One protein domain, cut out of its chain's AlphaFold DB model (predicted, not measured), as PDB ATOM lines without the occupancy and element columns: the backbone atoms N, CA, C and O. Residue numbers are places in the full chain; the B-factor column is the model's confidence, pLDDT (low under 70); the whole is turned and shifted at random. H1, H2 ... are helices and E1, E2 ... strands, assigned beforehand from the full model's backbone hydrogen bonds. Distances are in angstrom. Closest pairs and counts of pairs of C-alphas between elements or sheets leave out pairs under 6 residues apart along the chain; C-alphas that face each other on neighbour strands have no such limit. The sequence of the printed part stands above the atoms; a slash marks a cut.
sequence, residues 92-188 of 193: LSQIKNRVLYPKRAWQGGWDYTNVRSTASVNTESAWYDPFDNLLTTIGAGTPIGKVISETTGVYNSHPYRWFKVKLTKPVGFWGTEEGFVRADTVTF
ATOM      1  N   LEU A  92       6.670 -19.814 -23.824       94.38
ATOM      2  CA  LEU A  92       7.472 -20.714 -24.669       94.38
ATOM      3  C   LEU A  92       6.618 -21.778 -25.379       94.38
ATOM      4  O   LEU A  92       6.849 -22.060 -26.550       94.38
ATOM      5  N   SER A  93       5.589 -22.318 -24.719       93.94
ATOM      6  CA  SER A  93       4.658 -23.297 -25.306       93.94
ATOM      7  C   SER A  93       3.951 -22.802 -26.576       93.94
ATOM      8  O   SER A  93       3.568 -23.609 -27.418       93.94
ATOM      9  N   GLN A  94       3.802 -21.487 -26.740       93.31
ATOM     10  CA  GLN A  94       3.108 -20.860 -27.866       93.31
ATOM     11  C   GLN A  94       4.049 -20.526 -29.029       93.31
ATOM     12  O   GLN A  94       3.624 -20.479 -30.190       93.31
ATOM     13  N   ILE A  95       5.321 -20.266 -28.708       95.06
ATOM     14  CA  ILE A  95       6.329 -19.765 -29.650       95.06
ATOM     15  C   ILE A  95       7.412 -20.782 -30.001       95.06
ATOM     16  O   ILE A  95       8.154 -20.561 -30.956       95.06
ATOM     17  N   LYS A  96       7.501 -21.911 -29.289       96.06
ATOM     18  CA  LYS A  96       8.438 -22.992 -29.615       96.06
ATOM     19  C   LYS A  96       8.262 -23.423 -31.071       96.06
ATOM     20  O   LYS A  96       7.144 -23.561 -31.563       96.06
ATOM     21  N   ASN A  97       9.378 -23.625 -31.768       96.44
ATOM     22  CA  ASN A  97       9.467 -23.928 -33.199       96.44
ATOM     23  C   ASN A  97       8.957 -22.838 -34.161       96.44
ATOM     24  O   ASN A  97       9.068 -23.029 -35.377       96.44
ATOM     25  N   ARG A  98       8.443 -21.697 -33.676       95.75
ATOM     26  CA  ARG A  98       8.125 -20.554 -34.544       95.75
ATOM     27  C   ARG A  98       9.403 -19.856 -34.976       95.75
ATOM     28  O   ARG A  98      10.353 -19.758 -34.204       95.75
ATOM     29  N   VAL A  99       9.398 -19.372 -36.214       96.88
ATOM     30  CA  VAL A  99      10.488 -18.561 -36.755       96.88
ATOM     31  C   VAL A  99      10.385 -17.153 -36.184       96.88
ATOM     32  O   VAL A  99       9.316 -16.545 -36.236       96.88
ATOM     33  N   LEU A 100      11.495 -16.654 -35.646       97.19
ATOM     34  CA  LEU A 100      11.626 -15.274 -35.205       97.19
ATOM     35  C   LEU A 100      12.162 -14.375 -36.320       97.19
ATOM     36  O   LEU A 100      12.935 -14.805 -37.181       97.19
ATOM     37  N   TYR A 101      11.776 -13.109 -36.245       96.88
ATOM     38  CA  TYR A 101      12.191 -12.020 -37.117       96.88
ATOM     39  C   TYR A 101      12.600 -10.821 -36.256       96.88
ATOM     40  O   TYR A 101      12.017 -10.632 -35.182       96.88
ATOM     41  N   PRO A 102      13.552  -9.989 -36.711       96.38
ATOM     42  CA  PRO A 102      13.875  -8.751 -36.021       96.38
ATOM     43  C   PRO A 102      12.674  -7.816 -36.010       96.38
ATOM     44  O   PRO A 102      12.010  -7.633 -37.035       96.38
ATOM     45  N   LYS A 103      12.397  -7.233 -34.850       95.00
ATOM     46  CA  LYS A 103      11.268  -6.338 -34.626       95.00
ATOM     47  C   LYS A 103      11.539  -4.969 -35.260       95.00
ATOM     48  O   LYS A 103      12.632  -4.414 -35.125       95.00
ATOM     49  N   ARG A 104      10.535  -4.423 -35.943       92.62
ATOM     50  CA  ARG A 104      10.588  -3.103 -36.599       92.62
ATOM     51  C   ARG A 104      10.618  -1.955 -35.583       92.62
ATOM     52  O   ARG A 104      10.055  -2.099 -34.495       92.62
ATOM     53  N   ALA A 105      11.173  -0.799 -35.959       91.69
ATOM     54  CA  ALA A 105      11.195   0.394 -35.103       91.69
ATOM     55  C   ALA A 105       9.804   0.827 -34.611       91.69
ATOM     56  O   ALA A 105       9.625   1.095 -33.426       91.69
ATOM     57  N   TRP A 106       8.783   0.786 -35.474       87.12
ATOM     58  CA  TRP A 106       7.403   1.153 -35.115       87.12
ATOM     59  C   TRP A 106       6.736   0.211 -34.091       87.12
ATOM     60  O   TRP A 106       5.666   0.524 -33.582       87.12
ATOM     61  N   GLN A 107       7.361  -0.926 -33.764       85.44
ATOM     62  CA  GLN A 107       6.939  -1.848 -32.695       85.44
ATOM     63  C   GLN A 107       7.868  -1.782 -31.471       85.44
ATOM     64  O   GLN A 107       7.954  -2.739 -30.697       85.44
ATOM     65  N   GLY A 108       8.632  -0.693 -31.333       87.94
ATOM     66  CA  GLY A 108       9.623  -0.523 -30.269       87.94
ATOM     67  C   GLY A 108      10.846  -1.428 -30.441       87.94
ATOM     68  O   GLY A 108      11.402  -1.902 -29.454       87.94
ATOM     69  N   GLY A 109      11.184  -1.791 -31.683       90.25
ATOM     70  CA  GLY A 109      12.377  -2.567 -32.034       90.25
ATOM     71  C   GLY A 109      13.460  -1.681 -32.635       90.25
ATOM     72  O   GLY A 109      13.336  -0.460 -32.635       90.25
ATOM     73  N   TRP A 110      14.511  -2.291 -33.183       91.75
ATOM     74  CA  TRP A 110      15.634  -1.562 -33.790       91.75
ATOM     75  C   TRP A 110      15.817  -1.860 -35.281       91.75
ATOM     76  O   TRP A 110      16.852  -1.538 -35.845       91.75
ATOM     77  N   ASP A 111      14.851  -2.524 -35.926       93.62
ATOM     78  CA  ASP A 111      14.979  -3.029 -37.302       93.62
ATOM     79  C   ASP A 111      16.150  -4.014 -37.504       93.62
ATOM     80  O   ASP A 111      16.481  -4.395 -38.627       93.62
ATOM     81  N   TYR A 112      16.742  -4.494 -36.413       95.19
ATOM     82  CA  TYR A 112      17.727  -5.562 -36.398       95.19
ATOM     83  C   TYR A 112      17.689  -6.327 -35.073       95.19
ATOM     84  O   TYR A 112      17.060  -5.932 -34.090       95.19
ATOM     85  N   THR A 113      18.364  -7.469 -35.061       96.12
ATOM     86  CA  THR A 113      18.580  -8.296 -33.878       96.12
ATOM     87  C   THR A 113      20.010  -8.794 -33.873       96.12
ATOM     88  O   THR A 113      20.500  -9.324 -34.871       96.12
ATOM     89  N   ASN A 114      20.648  -8.672 -32.716       95.75
ATOM     90  CA  ASN A 114      21.954  -9.258 -32.461       95.75
ATOM     91  C   ASN A 114      21.777 -10.712 -32.030       95.75
ATOM     92  O   ASN A 114      21.073 -10.995 -31.059       95.75
ATOM     93  N   VAL A 115      22.428 -11.622 -32.748       95.94
ATOM     94  CA  VAL A 115      22.511 -13.038 -32.389       95.94
ATOM     95  C   VAL A 115      23.804 -13.245 -31.625       95.94
ATOM     96  O   VAL A 115      24.870 -12.862 -32.107       95.94
ATOM     97  N   ARG A 116      23.719 -13.851 -30.442       94.50
ATOM     98  CA  ARG A 116      24.860 -14.038 -29.546       94.50
ATOM     99  C   ARG A 116      25.117 -15.498 -29.197       94.50
ATOM    100  O   ARG A 116      24.207 -16.319 -29.262       94.50
ATOM    101  N   SER A 117      26.347 -15.829 -28.818       92.94
ATOM    102  CA  SER A 117      26.732 -17.178 -28.381       92.94
ATOM    103  C   SER A 117      26.258 -17.495 -26.960       92.94
ATOM    104  O   SER A 117      26.046 -18.661 -26.632       92.94
ATOM    105  N   THR A 118      26.007 -16.471 -26.139       92.81
ATOM    106  CA  THR A 118      25.443 -16.592 -24.787       92.81
ATOM    107  C   THR A 118      24.272 -15.628 -24.589       92.81
ATOM    108  O   THR A 118      24.137 -14.633 -25.301       92.81
ATOM    109  N   ALA A 119      23.420 -15.909 -23.599       92.75
ATOM    110  CA  ALA A 119      22.310 -15.045 -23.191       92.75
ATOM    111  C   ALA A 119      22.783 -13.879 -22.304       92.75
ATOM    112  O   ALA A 119      22.330 -13.696 -21.178       92.75
ATOM    113  N   SER A 120      23.753 -13.119 -22.786       90.06
ATOM    114  CA  SER A 120      24.261 -11.915 -22.135       90.06
ATOM    115  C   SER A 120      24.753 -10.960 -23.211       90.06
ATOM    116  O   SER A 120      24.940 -11.348 -24.363       90.06
ATOM    117  N   VAL A 121      24.953  -9.694 -22.875       86.12
ATOM    118  CA  VAL A 121      25.756  -8.806 -23.718       86.12
ATOM    119  C   VAL A 121      27.084  -8.667 -23.014       86.12
ATOM    120  O   VAL A 121      27.102  -8.209 -21.872       86.12
ATOM    121  N   ASN A 122      28.167  -9.072 -23.669       81.12
ATOM    122  CA  ASN A 122      29.466  -8.740 -23.126       81.12
ATOM    123  C   ASN A 122      29.772  -7.261 -23.380       81.12
ATOM    124  O   ASN A 122      29.592  -6.768 -24.494       81.12
ATOM    125  N   THR A 123      30.156  -6.558 -22.321       69.25
ATOM    126  CA  THR A 123      30.533  -5.141 -22.343       69.25
ATOM    127  C   THR A 123      31.967  -4.925 -21.876       69.25
ATOM    128  O   THR A 123      32.401  -3.777 -21.777       69.25
ATOM    129  N   GLU A 124      32.694  -5.991 -21.539       70.75
ATOM    130  CA  GLU A 124      34.115  -5.895 -21.233       70.75
ATOM    131  C   GLU A 124      34.861  -5.458 -22.497       70.75
ATOM    132  O   GLU A 124      34.675  -6.022 -23.568       70.75
ATOM    133  N   SER A 125      35.669  -4.403 -22.392       62.50
ATOM    134  CA  SER A 125      36.463  -3.897 -23.510       62.50
ATOM    135  C   SER A 125      37.934  -4.195 -23.257       62.50
ATOM    136  O   SER A 125      38.490  -3.809 -22.228       62.50
ATOM    137  N   ALA A 126      38.570  -4.871 -24.210       60.97
ATOM    138  CA  ALA A 126      40.005  -5.111 -24.249       60.97
ATOM    139  C   ALA A 126      40.543  -4.804 -25.659       60.97
ATOM    140  O   ALA A 126      39.795  -4.818 -26.634       60.97
ATOM    141  N   TRP A 127      41.849  -4.528 -25.784       66.00
ATOM    142  CA  TRP A 127      42.514  -4.274 -27.081       66.00
ATOM    143  C   TRP A 127      42.385  -5.455 -28.064       66.00
ATOM    144  O   TRP A 127      42.488  -5.289 -29.277       66.00
ATOM    145  N   TYR A 128      42.145  -6.639 -27.508       59.62
ATOM    146  CA  TYR A 128      41.662  -7.847 -28.152       59.62
ATOM    147  C   TYR A 128      40.577  -8.397 -27.225       59.62
ATOM    148  O   TYR A 128      40.882  -8.692 -26.069       59.62
ATOM    149  N   ASP A 129      39.331  -8.485 -27.697       60.97
ATOM    150  CA  ASP A 129      38.204  -9.003 -26.915       60.97
ATOM    151  C   ASP A 129      37.882 -10.449 -27.336       60.97
ATOM    152  O   ASP A 129      37.104 -10.668 -28.268       60.97
ATOM    153  N   PRO A 130      38.480 -11.469 -26.687       61.19
ATOM    154  CA  PRO A 130      38.127 -12.866 -26.936       61.19
ATOM    155  C   PRO A 130      36.732 -13.222 -26.408       61.19
ATOM    156  O   PRO A 130      36.289 -14.359 -26.574       61.19
ATOM    157  N   PHE A 131      36.079 -12.289 -25.722       64.88
ATOM    158  CA  PHE A 131      34.820 -12.494 -25.047       64.88
ATOM    159  C   PHE A 131      33.648 -11.838 -25.791       64.88
ATOM    160  O   PHE A 131      32.519 -11.923 -25.290       64.88
ATOM    161  N   ASP A 132      33.873 -11.241 -26.975       79.31
ATOM    162  CA  ASP A 132      32.773 -10.798 -27.828       79.31
ATOM    163  C   ASP A 132      31.913 -12.011 -28.168       79.31
ATOM    164  O   ASP A 132      32.317 -12.981 -28.815       79.31
ATOM    165  N   ASN A 133      30.696 -11.964 -27.655       89.12
ATOM    166  CA  ASN A 133      29.733 -13.020 -27.830       89.12
ATOM    167  C   ASN A 133      28.766 -12.710 -28.974       89.12
ATOM    168  O   ASN A 133      27.821 -13.472 -29.170       89.12
ATOM    169  N   LEU A 134      28.953 -11.617 -29.720       91.75
ATOM    170  CA  LEU A 134      28.201 -11.320 -30.932       91.75
ATOM    171  C   LEU A 134      28.600 -12.281 -32.057       91.75
ATOM    172  O   LEU A 134      29.722 -12.284 -32.548       91.75
ATOM    173  N   LEU A 135      27.644 -13.087 -32.510       92.25
ATOM    174  CA  LEU A 135      27.838 -13.982 -33.649       92.25
ATOM    175  C   LEU A 135      27.525 -13.283 -34.972       92.25
ATOM    176  O   LEU A 135      28.215 -13.485 -35.971       92.25
ATOM    177  N   THR A 136      26.437 -12.510 -35.004       94.56
ATOM    178  CA  THR A 136      26.021 -11.733 -36.175       94.56
ATOM    179  C   THR A 136      24.930 -10.720 -35.818       94.56
ATOM    180  O   THR A 136      24.316 -10.794 -34.751       94.56
ATOM    181  N   THR A 137      24.634  -9.822 -36.754       95.62
ATOM    182  CA  THR A 137      23.478  -8.921 -36.716       95.62
ATOM    183  C   THR A 137      22.559  -9.239 -37.891       95.62
ATOM    184  O   THR A 137      22.996  -9.247 -39.041       95.62
ATOM    185  N   ILE A 138      21.280  -9.504 -37.619       95.12
ATOM    186  CA  ILE A 138      20.273  -9.825 -38.638       95.12
ATOM    187  C   ILE A 138      19.306  -8.651 -38.761       95.12
ATOM    188  O   ILE A 138      18.654  -8.286 -37.788       95.12
ATOM    189  N   GLY A 139      19.203  -8.080 -39.961       93.81
ATOM    190  CA  GLY A 139      18.289  -6.977 -40.266       93.81
ATOM    191  C   GLY A 139      16.841  -7.420 -40.497       93.81
ATOM    192  O   GLY A 139      16.560  -8.578 -40.834       93.81
ATOM    193  N   ALA A 140      15.914  -6.479 -40.336       87.50
ATOM    194  CA  ALA A 140      14.479  -6.696 -40.451       87.50
ATOM    195  C   ALA A 140      14.065  -7.340 -41.783       87.50
ATOM    196  O   ALA A 140      14.693  -7.176 -42.829       87.50
ATOM    197  N   GLY A 141      12.992  -8.133 -41.728       86.25
ATOM    198  CA  GLY A 141      12.505  -8.914 -42.870       86.25
ATOM    199  C   GLY A 141      13.344 -10.158 -43.198       86.25
ATOM    200  O   GLY A 141      12.982 -10.916 -44.096       86.25
ATOM    201  N   THR A 142      14.442 -10.412 -42.479       94.00
ATOM    202  CA  THR A 142      15.216 -11.655 -42.604       94.00
ATOM    203  C   THR A 142      14.852 -12.620 -41.470       94.00
ATOM    204  O   THR A 142      14.844 -12.205 -40.311       94.00
ATOM    205  N   PRO A 143      14.536 -13.898 -41.758       96.19
ATOM    206  CA  PRO A 143      14.265 -14.881 -40.714       96.19
ATOM    207  C   PRO A 143      15.531 -15.174 -39.904       96.19
ATOM    208  O   PRO A 143      16.582 -15.474 -40.470       96.19
ATOM    209  N   ILE A 144      15.411 -15.133 -38.579       97.25
ATOM    210  CA  ILE A 144      16.499 -15.450 -37.648       97.25
ATOM    211  C   ILE A 144      16.625 -16.970 -37.533       97.25
ATOM    212  O   ILE A 144      17.635 -17.570 -37.898       97.25
ATOM    213  N   GLY A 145      15.571 -17.622 -37.050       97.50
ATOM    214  CA  GLY A 145      15.628 -19.017 -36.633       97.50
ATOM    215  C   GLY A 145      14.409 -19.435 -35.828       97.50
ATOM    216  O   GLY A 145      13.562 -18.605 -35.496       97.50
ATOM    217  N   LYS A 146      14.311 -20.729 -35.526       98.19
ATOM    218  CA  LYS A 146      13.207 -21.313 -34.757       98.19
ATOM    219  C   LYS A 146      13.508 -21.311 -33.264       98.19
ATOM    220  O   LYS A 146      14.593 -21.733 -32.876       98.19
ATOM    221  N   VAL A 147      12.547 -20.916 -32.431       98.06
ATOM    222  CA  VAL A 147      12.706 -20.939 -30.964       98.06
ATOM    223  C   VAL A 147      12.846 -22.373 -30.449       98.06
ATOM    224  O   VAL A 147      11.991 -23.217 -30.725       98.06
ATOM    225  N   ILE A 148      13.893 -22.629 -29.665       97.88
ATOM    226  CA  ILE A 148      14.170 -23.923 -29.024       97.88
ATOM    227  C   ILE A 148      13.791 -23.867 -27.542       97.88
ATOM    228  O   ILE A 148      13.045 -24.717 -27.049       97.88
ATOM    229  N   SER A 149      14.312 -22.858 -26.846       97.81
ATOM    230  CA  SER A 149      14.173 -22.664 -25.404       97.81
ATOM    231  C   SER A 149      14.270 -21.183 -25.049       97.81
ATOM    232  O   SER A 149      14.557 -20.338 -25.899       97.81
ATOM    233  N   GLU A 150      14.049 -20.876 -23.778       96.88
ATOM    234  CA  GLU A 150      14.218 -19.540 -23.223       96.88
ATOM    235  C   GLU A 150      15.098 -19.572 -21.980       96.88
ATOM    236  O   GLU A 150      15.246 -20.610 -21.336       96.88
ATOM    237  N   THR A 151      15.690 -18.429 -21.667       96.31
ATOM    238  CA  THR A 151      16.441 -18.193 -20.436       96.31
ATOM    239  C   THR A 151      16.330 -16.720 -20.065       96.31
ATOM    240  O   THR A 151      15.871 -15.900 -20.860       96.31
ATOM    241  N   THR A 152      16.762 -16.375 -18.860       94.81
ATOM    242  CA  THR A 152      16.979 -14.980 -18.461       94.81
ATOM    243  C   THR A 152      18.464 -14.659 -18.559       94.81
ATOM    244  O   THR A 152      19.304 -15.537 -18.342       94.81
ATOM    245  N   GLY A 153      18.782 -13.420 -18.913       90.38
ATOM    246  CA  GLY A 153      20.146 -12.936 -19.065       90.38
ATOM    247  C   GLY A 153      20.240 -11.462 -18.711       90.38
ATOM    248  O   GLY A 153      19.315 -10.705 -19.000       90.38
ATOM    249  N   VAL A 154      21.338 -11.044 -18.087       83.56
ATOM    250  CA  VAL A 154      21.495  -9.664 -17.607       83.56
ATOM    251  C   VAL A 154      22.175  -8.804 -18.667       83.56
ATOM    252  O   VAL A 154      23.186  -9.196 -19.252       83.56
ATOM    253  N   TYR A 155      21.626  -7.613 -18.893       82.19
ATOM    254  CA  TYR A 155      22.267  -6.551 -19.658       82.19
ATOM    255  C   TYR A 155      21.994  -5.208 -18.984       82.19
ATOM    256  O   TYR A 155      20.851  -4.907 -18.660       82.19
ATOM    257  N   ASN A 156      23.038  -4.407 -18.759       82.62
ATOM    258  CA  ASN A 156      22.935  -3.107 -18.088       82.62
ATOM    259  C   ASN A 156      22.159  -3.172 -16.754       82.62
ATOM    260  O   ASN A 156      21.261  -2.374 -16.511       82.62
ATOM    261  N   SER A 157      22.445  -4.184 -15.928       81.81
ATOM    262  CA  SER A 157      21.752  -4.449 -14.654       81.81
ATOM    263  C   SER A 157      20.252  -4.778 -14.757       81.81
ATOM    264  O   SER A 157      19.598  -4.930 -13.728       81.81
ATOM    265  N   HIS A 158      19.715  -4.965 -15.965       82.69
ATOM    266  CA  HIS A 158      18.336  -5.393 -16.194       82.69
ATOM    267  C   HIS A 158      18.278  -6.864 -16.645       82.69
ATOM    268  O   HIS A 158      19.034  -7.263 -17.541       82.69
ATOM    269  N   PRO A 159      17.417  -7.697 -16.030       90.50
ATOM    270  CA  PRO A 159      17.187  -9.064 -16.474       90.50
ATOM    271  C   PRO A 159      16.258  -9.061 -17.691       90.50
ATOM    272  O   PRO A 159      15.067  -8.818 -17.562       90.50
ATOM    273  N   TYR A 160      16.801  -9.375 -18.863       92.38
ATOM    274  CA  TYR A 160      16.016  -9.545 -20.084       92.38
ATOM    275  C   TYR A 160      15.667 -11.013 -20.296       92.38
ATOM    276  O   TYR A 160      16.453 -11.913 -19.960       92.38
ATOM    277  N   ARG A 161      14.533 -11.274 -20.947       95.94
ATOM    278  CA  ARG A 161      14.241 -12.598 -21.500       95.94
ATOM    279  C   ARG A 161      15.034 -12.817 -22.791       95.94
ATOM    280  O   ARG A 161      15.103 -11.959 -23.670       95.94
ATOM    281  N   TRP A 162      15.605 -14.007 -22.931       97.62
ATOM    282  CA  TRP A 162      16.351 -14.434 -24.113       97.62
ATOM    283  C   TRP A 162      15.766 -15.716 -24.683       97.62
ATOM    284  O   TRP A 162      15.382 -16.626 -23.948       97.62
ATOM    285  N   PHE A 163      15.779 -15.822 -26.006       98.12
ATOM    286  CA  PHE A 163      15.418 -17.037 -26.721       98.12
ATOM    287  C   PHE A 163      16.657 -17.678 -27.312       98.12
ATOM    288  O   PHE A 163      17.403 -17.034 -28.050       98.12
ATOM    289  N   LYS A 164      16.834 -18.972 -27.042       98.06
ATOM    290  CA  LYS A 164      17.749 -19.798 -27.821       98.06
ATOM    291  C   LYS A 164      17.040 -20.203 -29.108       98.06
ATOM    292  O   LYS A 164      15.937 -20.755 -29.066       98.06
ATOM    293  N   VAL A 165      17.668 -19.941 -30.244       98.31
ATOM    294  CA  VAL A 165      17.115 -20.201 -31.572       98.31
ATOM    295  C   VAL A 165      18.008 -21.142 -32.365       98.31
ATOM    296  O   VAL A 165      19.230 -21.020 -32.326       98.31
ATOM    297  N   LYS A 166      17.390 -22.048 -33.129       98.31
ATOM    298  CA  LYS A 166      18.056 -22.775 -34.213       98.31
ATOM    299  C   LYS A 166      18.034 -21.881 -35.440       98.31
ATOM    300  O   LYS A 166      16.956 -21.617 -35.981       98.31
ATOM    301  N   LEU A 167      19.192 -21.382 -35.837       98.00
ATOM    302  CA  LEU A 167      19.335 -20.396 -36.894       98.00
ATOM    303  C   LEU A 167      18.921 -20.969 -38.248       98.00
ATOM    304  O   LEU A 167      19.087 -22.153 -38.537       98.00
ATOM    305  N   THR A 168      18.357 -20.104 -39.086       96.81
ATOM    306  CA  THR A 168      17.952 -20.467 -40.453       96.81
ATOM    307  C   THR A 168      19.170 -20.645 -41.360       96.81
ATOM    308  O   THR A 168      19.135 -21.432 -42.303       96.81
ATOM    309  N   LYS A 169      20.249 -19.910 -41.073       95.00
ATOM    310  CA  LYS A 169      21.559 -20.033 -41.713       95.00
ATOM    311  C   LYS A 169      22.626 -20.085 -40.617       95.00
ATOM    312  O   LYS A 169      22.493 -19.314 -39.667       95.00
ATOM    313  N   PRO A 170      23.656 -20.937 -40.737       93.94
ATOM    314  CA  PRO A 170      24.804 -20.899 -39.837       93.94
ATOM    315  C   PRO A 170      25.496 -19.528 -39.867       93.94
ATOM    316  O   PRO A 170      25.515 -18.869 -40.909       93.94
ATOM    317  N   VAL A 171      26.052 -19.101 -38.733       89.81
ATOM    318  CA  VAL A 171      26.697 -17.783 -38.558       89.81
ATOM    319  C   VAL A 171      28.038 -17.911 -37.833       89.81
ATOM    320  O   VAL A 171      28.315 -18.924 -37.195       89.81
ATOM    321  N   GLY A 172      28.863 -16.866 -37.895       78.75
ATOM    322  CA  GLY A 172      30.193 -16.862 -37.285       78.75
ATOM    323  C   GLY A 172      31.219 -17.696 -38.061       78.75
ATOM    324  O   GLY A 172      30.888 -18.440 -38.984       78.75
ATOM    325  N   PHE A 173      32.490 -17.565 -37.679       75.06
ATOM    326  CA  PHE A 173      33.618 -18.183 -38.391       75.06
ATOM    327  C   PHE A 173      33.559 -19.722 -38.411       75.06
ATOM    328  O   PHE A 173      33.955 -20.346 -39.390       75.06
ATOM    329  N   TRP A 174      33.013 -20.331 -37.355       79.62
ATOM    330  CA  TRP A 174      32.935 -21.787 -37.187       79.62
ATOM    331  C   TRP A 174      31.598 -22.400 -37.633       79.62
ATOM    332  O   TRP A 174      31.387 -23.594 -37.434       79.62
ATOM    333  N   GLY A 175      30.686 -21.612 -38.215       88.75
ATOM    334  CA  GLY A 175      29.391 -22.111 -38.692       88.75
ATOM    335  C   GLY A 175      28.434 -22.510 -37.564       88.75
ATOM    336  O   GLY A 175      27.847 -23.588 -37.588       88.75
ATOM    337  N   THR A 176      28.263 -21.649 -36.566       93.31
ATOM    338  CA  THR A 176      27.353 -21.880 -35.442       93.31
ATOM    339  C   THR A 176      25.896 -21.942 -35.918       93.31
ATOM    340  O   THR A 176      25.410 -21.021 -36.573       93.31
ATOM    341  N   GLU A 177      25.180 -23.017 -35.571       96.88
ATOM    342  CA  GLU A 177      23.769 -23.226 -35.943       96.88
ATOM    343  C   GLU A 177      22.763 -22.705 -34.908       96.88
ATOM    344  O   GLU A 177      21.564 -22.646 -35.177       96.88
ATOM    345  N   GLU A 178      23.224 -22.352 -33.713       97.38
ATOM    346  CA  GLU A 178      22.381 -21.895 -32.615       97.38
ATOM    347  C   GLU A 178      22.863 -20.549 -32.086       97.38
ATOM    348  O   GLU A 178      24.052 -20.241 -32.095       97.38
ATOM    349  N   GLY A 179      21.937 -19.746 -31.584       96.62
ATOM    350  CA  GLY A 179      22.283 -18.482 -30.953       96.62
ATOM    351  C   GLY A 179      21.204 -18.008 -30.002       96.62
ATOM    352  O   GLY A 179      20.105 -18.559 -29.954       96.62
ATOM    353  N   PHE A 180      21.533 -16.977 -29.244       97.44
ATOM    354  CA  PHE A 180      20.643 -16.305 -28.319       97.44
ATOM    355  C   PHE A 180      20.250 -14.944 -28.878       97.44
ATOM    356  O   PHE A 180      21.093 -14.194 -29.369       97.44
ATOM    357  N   VAL A 181      18.962 -14.627 -28.790       97.19
ATOM    358  CA  VAL A 181      18.398 -13.328 -29.167       97.19
ATOM    359  C   VAL A 181      17.552 -12.795 -28.023       97.19
ATOM    360  O   VAL A 181      16.897 -13.572 -27.324       97.19
ATOM    361  N   ARG A 182      17.568 -11.480 -27.811       96.12
ATOM    362  CA  ARG A 182      16.783 -10.857 -26.742       96.12
ATOM    363  C   ARG A 182      15.327 -10.671 -27.154       96.12
ATOM    364  O   ARG A 182      15.047 -10.322 -28.304       96.12
ATOM    365  N   ALA A 183      14.413 -10.871 -26.210       96.44
ATOM    366  CA  ALA A 183      12.975 -10.819 -26.442       96.44
ATOM    367  C   ALA A 183      12.454  -9.422 -26.825       96.44
ATOM    368  O   ALA A 183      11.446  -9.340 -27.525       96.44
ATOM    369  N   ASP A 184      13.136  -8.345 -26.422       95.12
ATOM    370  CA  ASP A 184      12.839  -6.951 -26.798       95.12
ATOM    371  C   ASP A 184      13.097  -6.671 -28.283       95.12
ATOM    372  O   ASP A 184      12.483  -5.782 -28.867       95.12
ATOM    373  N   THR A 185      13.973  -7.442 -28.926       95.50
ATOM    374  CA  THR A 185      14.400  -7.179 -30.309       95.50
ATOM    375  C   THR A 185      13.667  -7.999 -31.367       95.50
ATOM    376  O   THR A 185      13.895  -7.786 -32.555       95.50
ATOM    377  N   VAL A 186      12.772  -8.915 -30.981       96.81
ATOM    378  CA  VAL A 186      12.215  -9.932 -31.891       96.81
ATOM    379  C   VAL A 186      10.689 -10.003 -31.892       96.81
ATOM    380  O   VAL A 186      10.006  -9.633 -30.942       96.81
ATOM    381  N   THR A 187      10.152 -10.551 -32.977       95.94
ATOM    382  CA  THR A 187       8.758 -10.980 -33.127       95.94
ATOM    383  C   THR A 187       8.710 -12.326 -33.855       95.94
ATOM    384  O   THR A 187       9.718 -12.774 -34.392       95.94
ATOM    385  N   PHE A 188       7.547 -12.970 -33.942       94.38
ATOM    386  CA  PHE A 188       7.316 -14.114 -34.844       94.38
ATOM    387  C   PHE A 188       6.356 -13.784 -35.997       94.38
ATOM    388  O   PHE A 188       5.847 -14.686 -36.665       94.38
TER     389      PHE A 188
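AT A GLANCE: This is residues 92 to 188 of the 193 residues of an uncharacterized protein of Fluviicola sp. RIFCSPHIGHO2_12_FULL_43_24 (UniProt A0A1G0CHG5). A strongly twisted sheet of four strands, E1 E4 E5 E6, faces the two-stranded hairpin E2 E3, whose strands cross those of the sheet at 88 degrees, making a small crossed sandwich. The strands E4 and E5 bend sharply along their length, H1 only grazes the large sheet, and residues 125 to 130, in the long loop between E2 and E3, stick out. The printed part has 97 residues, with one named helix and six named strands in the order H1 E1 E2 E3 E4 E5 E6; both sheets are antiparallel, and the class is mostly strand. The whole is compact, with a radius of gyration of the C-alphas of 12.9 A, and its C-alphas span 40 by 30 by 25 A, the loop included.

HOW THE PARTS SIT: H1, residues 92 to 95, is on the sheet of E1, residues 99 to 102, E4, residues 145 to 155, E5, residues 158 to 171, and E6, residues 176 to 182, but only grazes it. The closest C-alphas of H1 and E4 are those of Ile 95 and Val 147, 6.6 A apart. E1 is an edge strand, antiparallel to E4, with N 100 and O 145 at 2.8 A; its residues 101 to 102 also pair with residues 186 to 187, antiparallel. E2, residues 112 to 116, and E3, residues 134 to 139, form a hairpin, with N 113 and O 138 at 2.9 A. The closest C-alphas of E2 and E6 are those of Arg 116 and Phe 180, 4.9 A apart. E4, E5 and E6 form a meander, each strand the antiparallel neighbour of the one before, with N 151 and O 162 at 2.9 A and N 165 and O 179 at 2.8 A. E2 and E4 are apart. H1 is too short for an O i to N i+4 pair; its one O i to N i+3 pair is within hydrogen-bond range.

IN THESE COORDINATES: H1 begins with C-alpha 92 at (7.472, -20.714, -24.669). E3, residues 134 to 139, is 14.3 A long. E4, residues 145 to 155, is 22.1 A long and bends by 92 degrees at residue 148. E5, residues 158 to 171, is 26.9 A long and bends by 105 degrees at residue 168. E6, residues 176 to 182, is 17.6 A long and ends with C-alpha 182 at (16.783, -10.857, -26.742).

THE WHOLE: The two C-alphas farthest apart, those of Gln 94 and Trp 127, are 42.8 A from each other. The printed part has no cut. The link from E2 to E3, 17 residues, is long. The mean pLDDT of the printed part is 90.2; residue 123 and residues 125 to 131 are under 70.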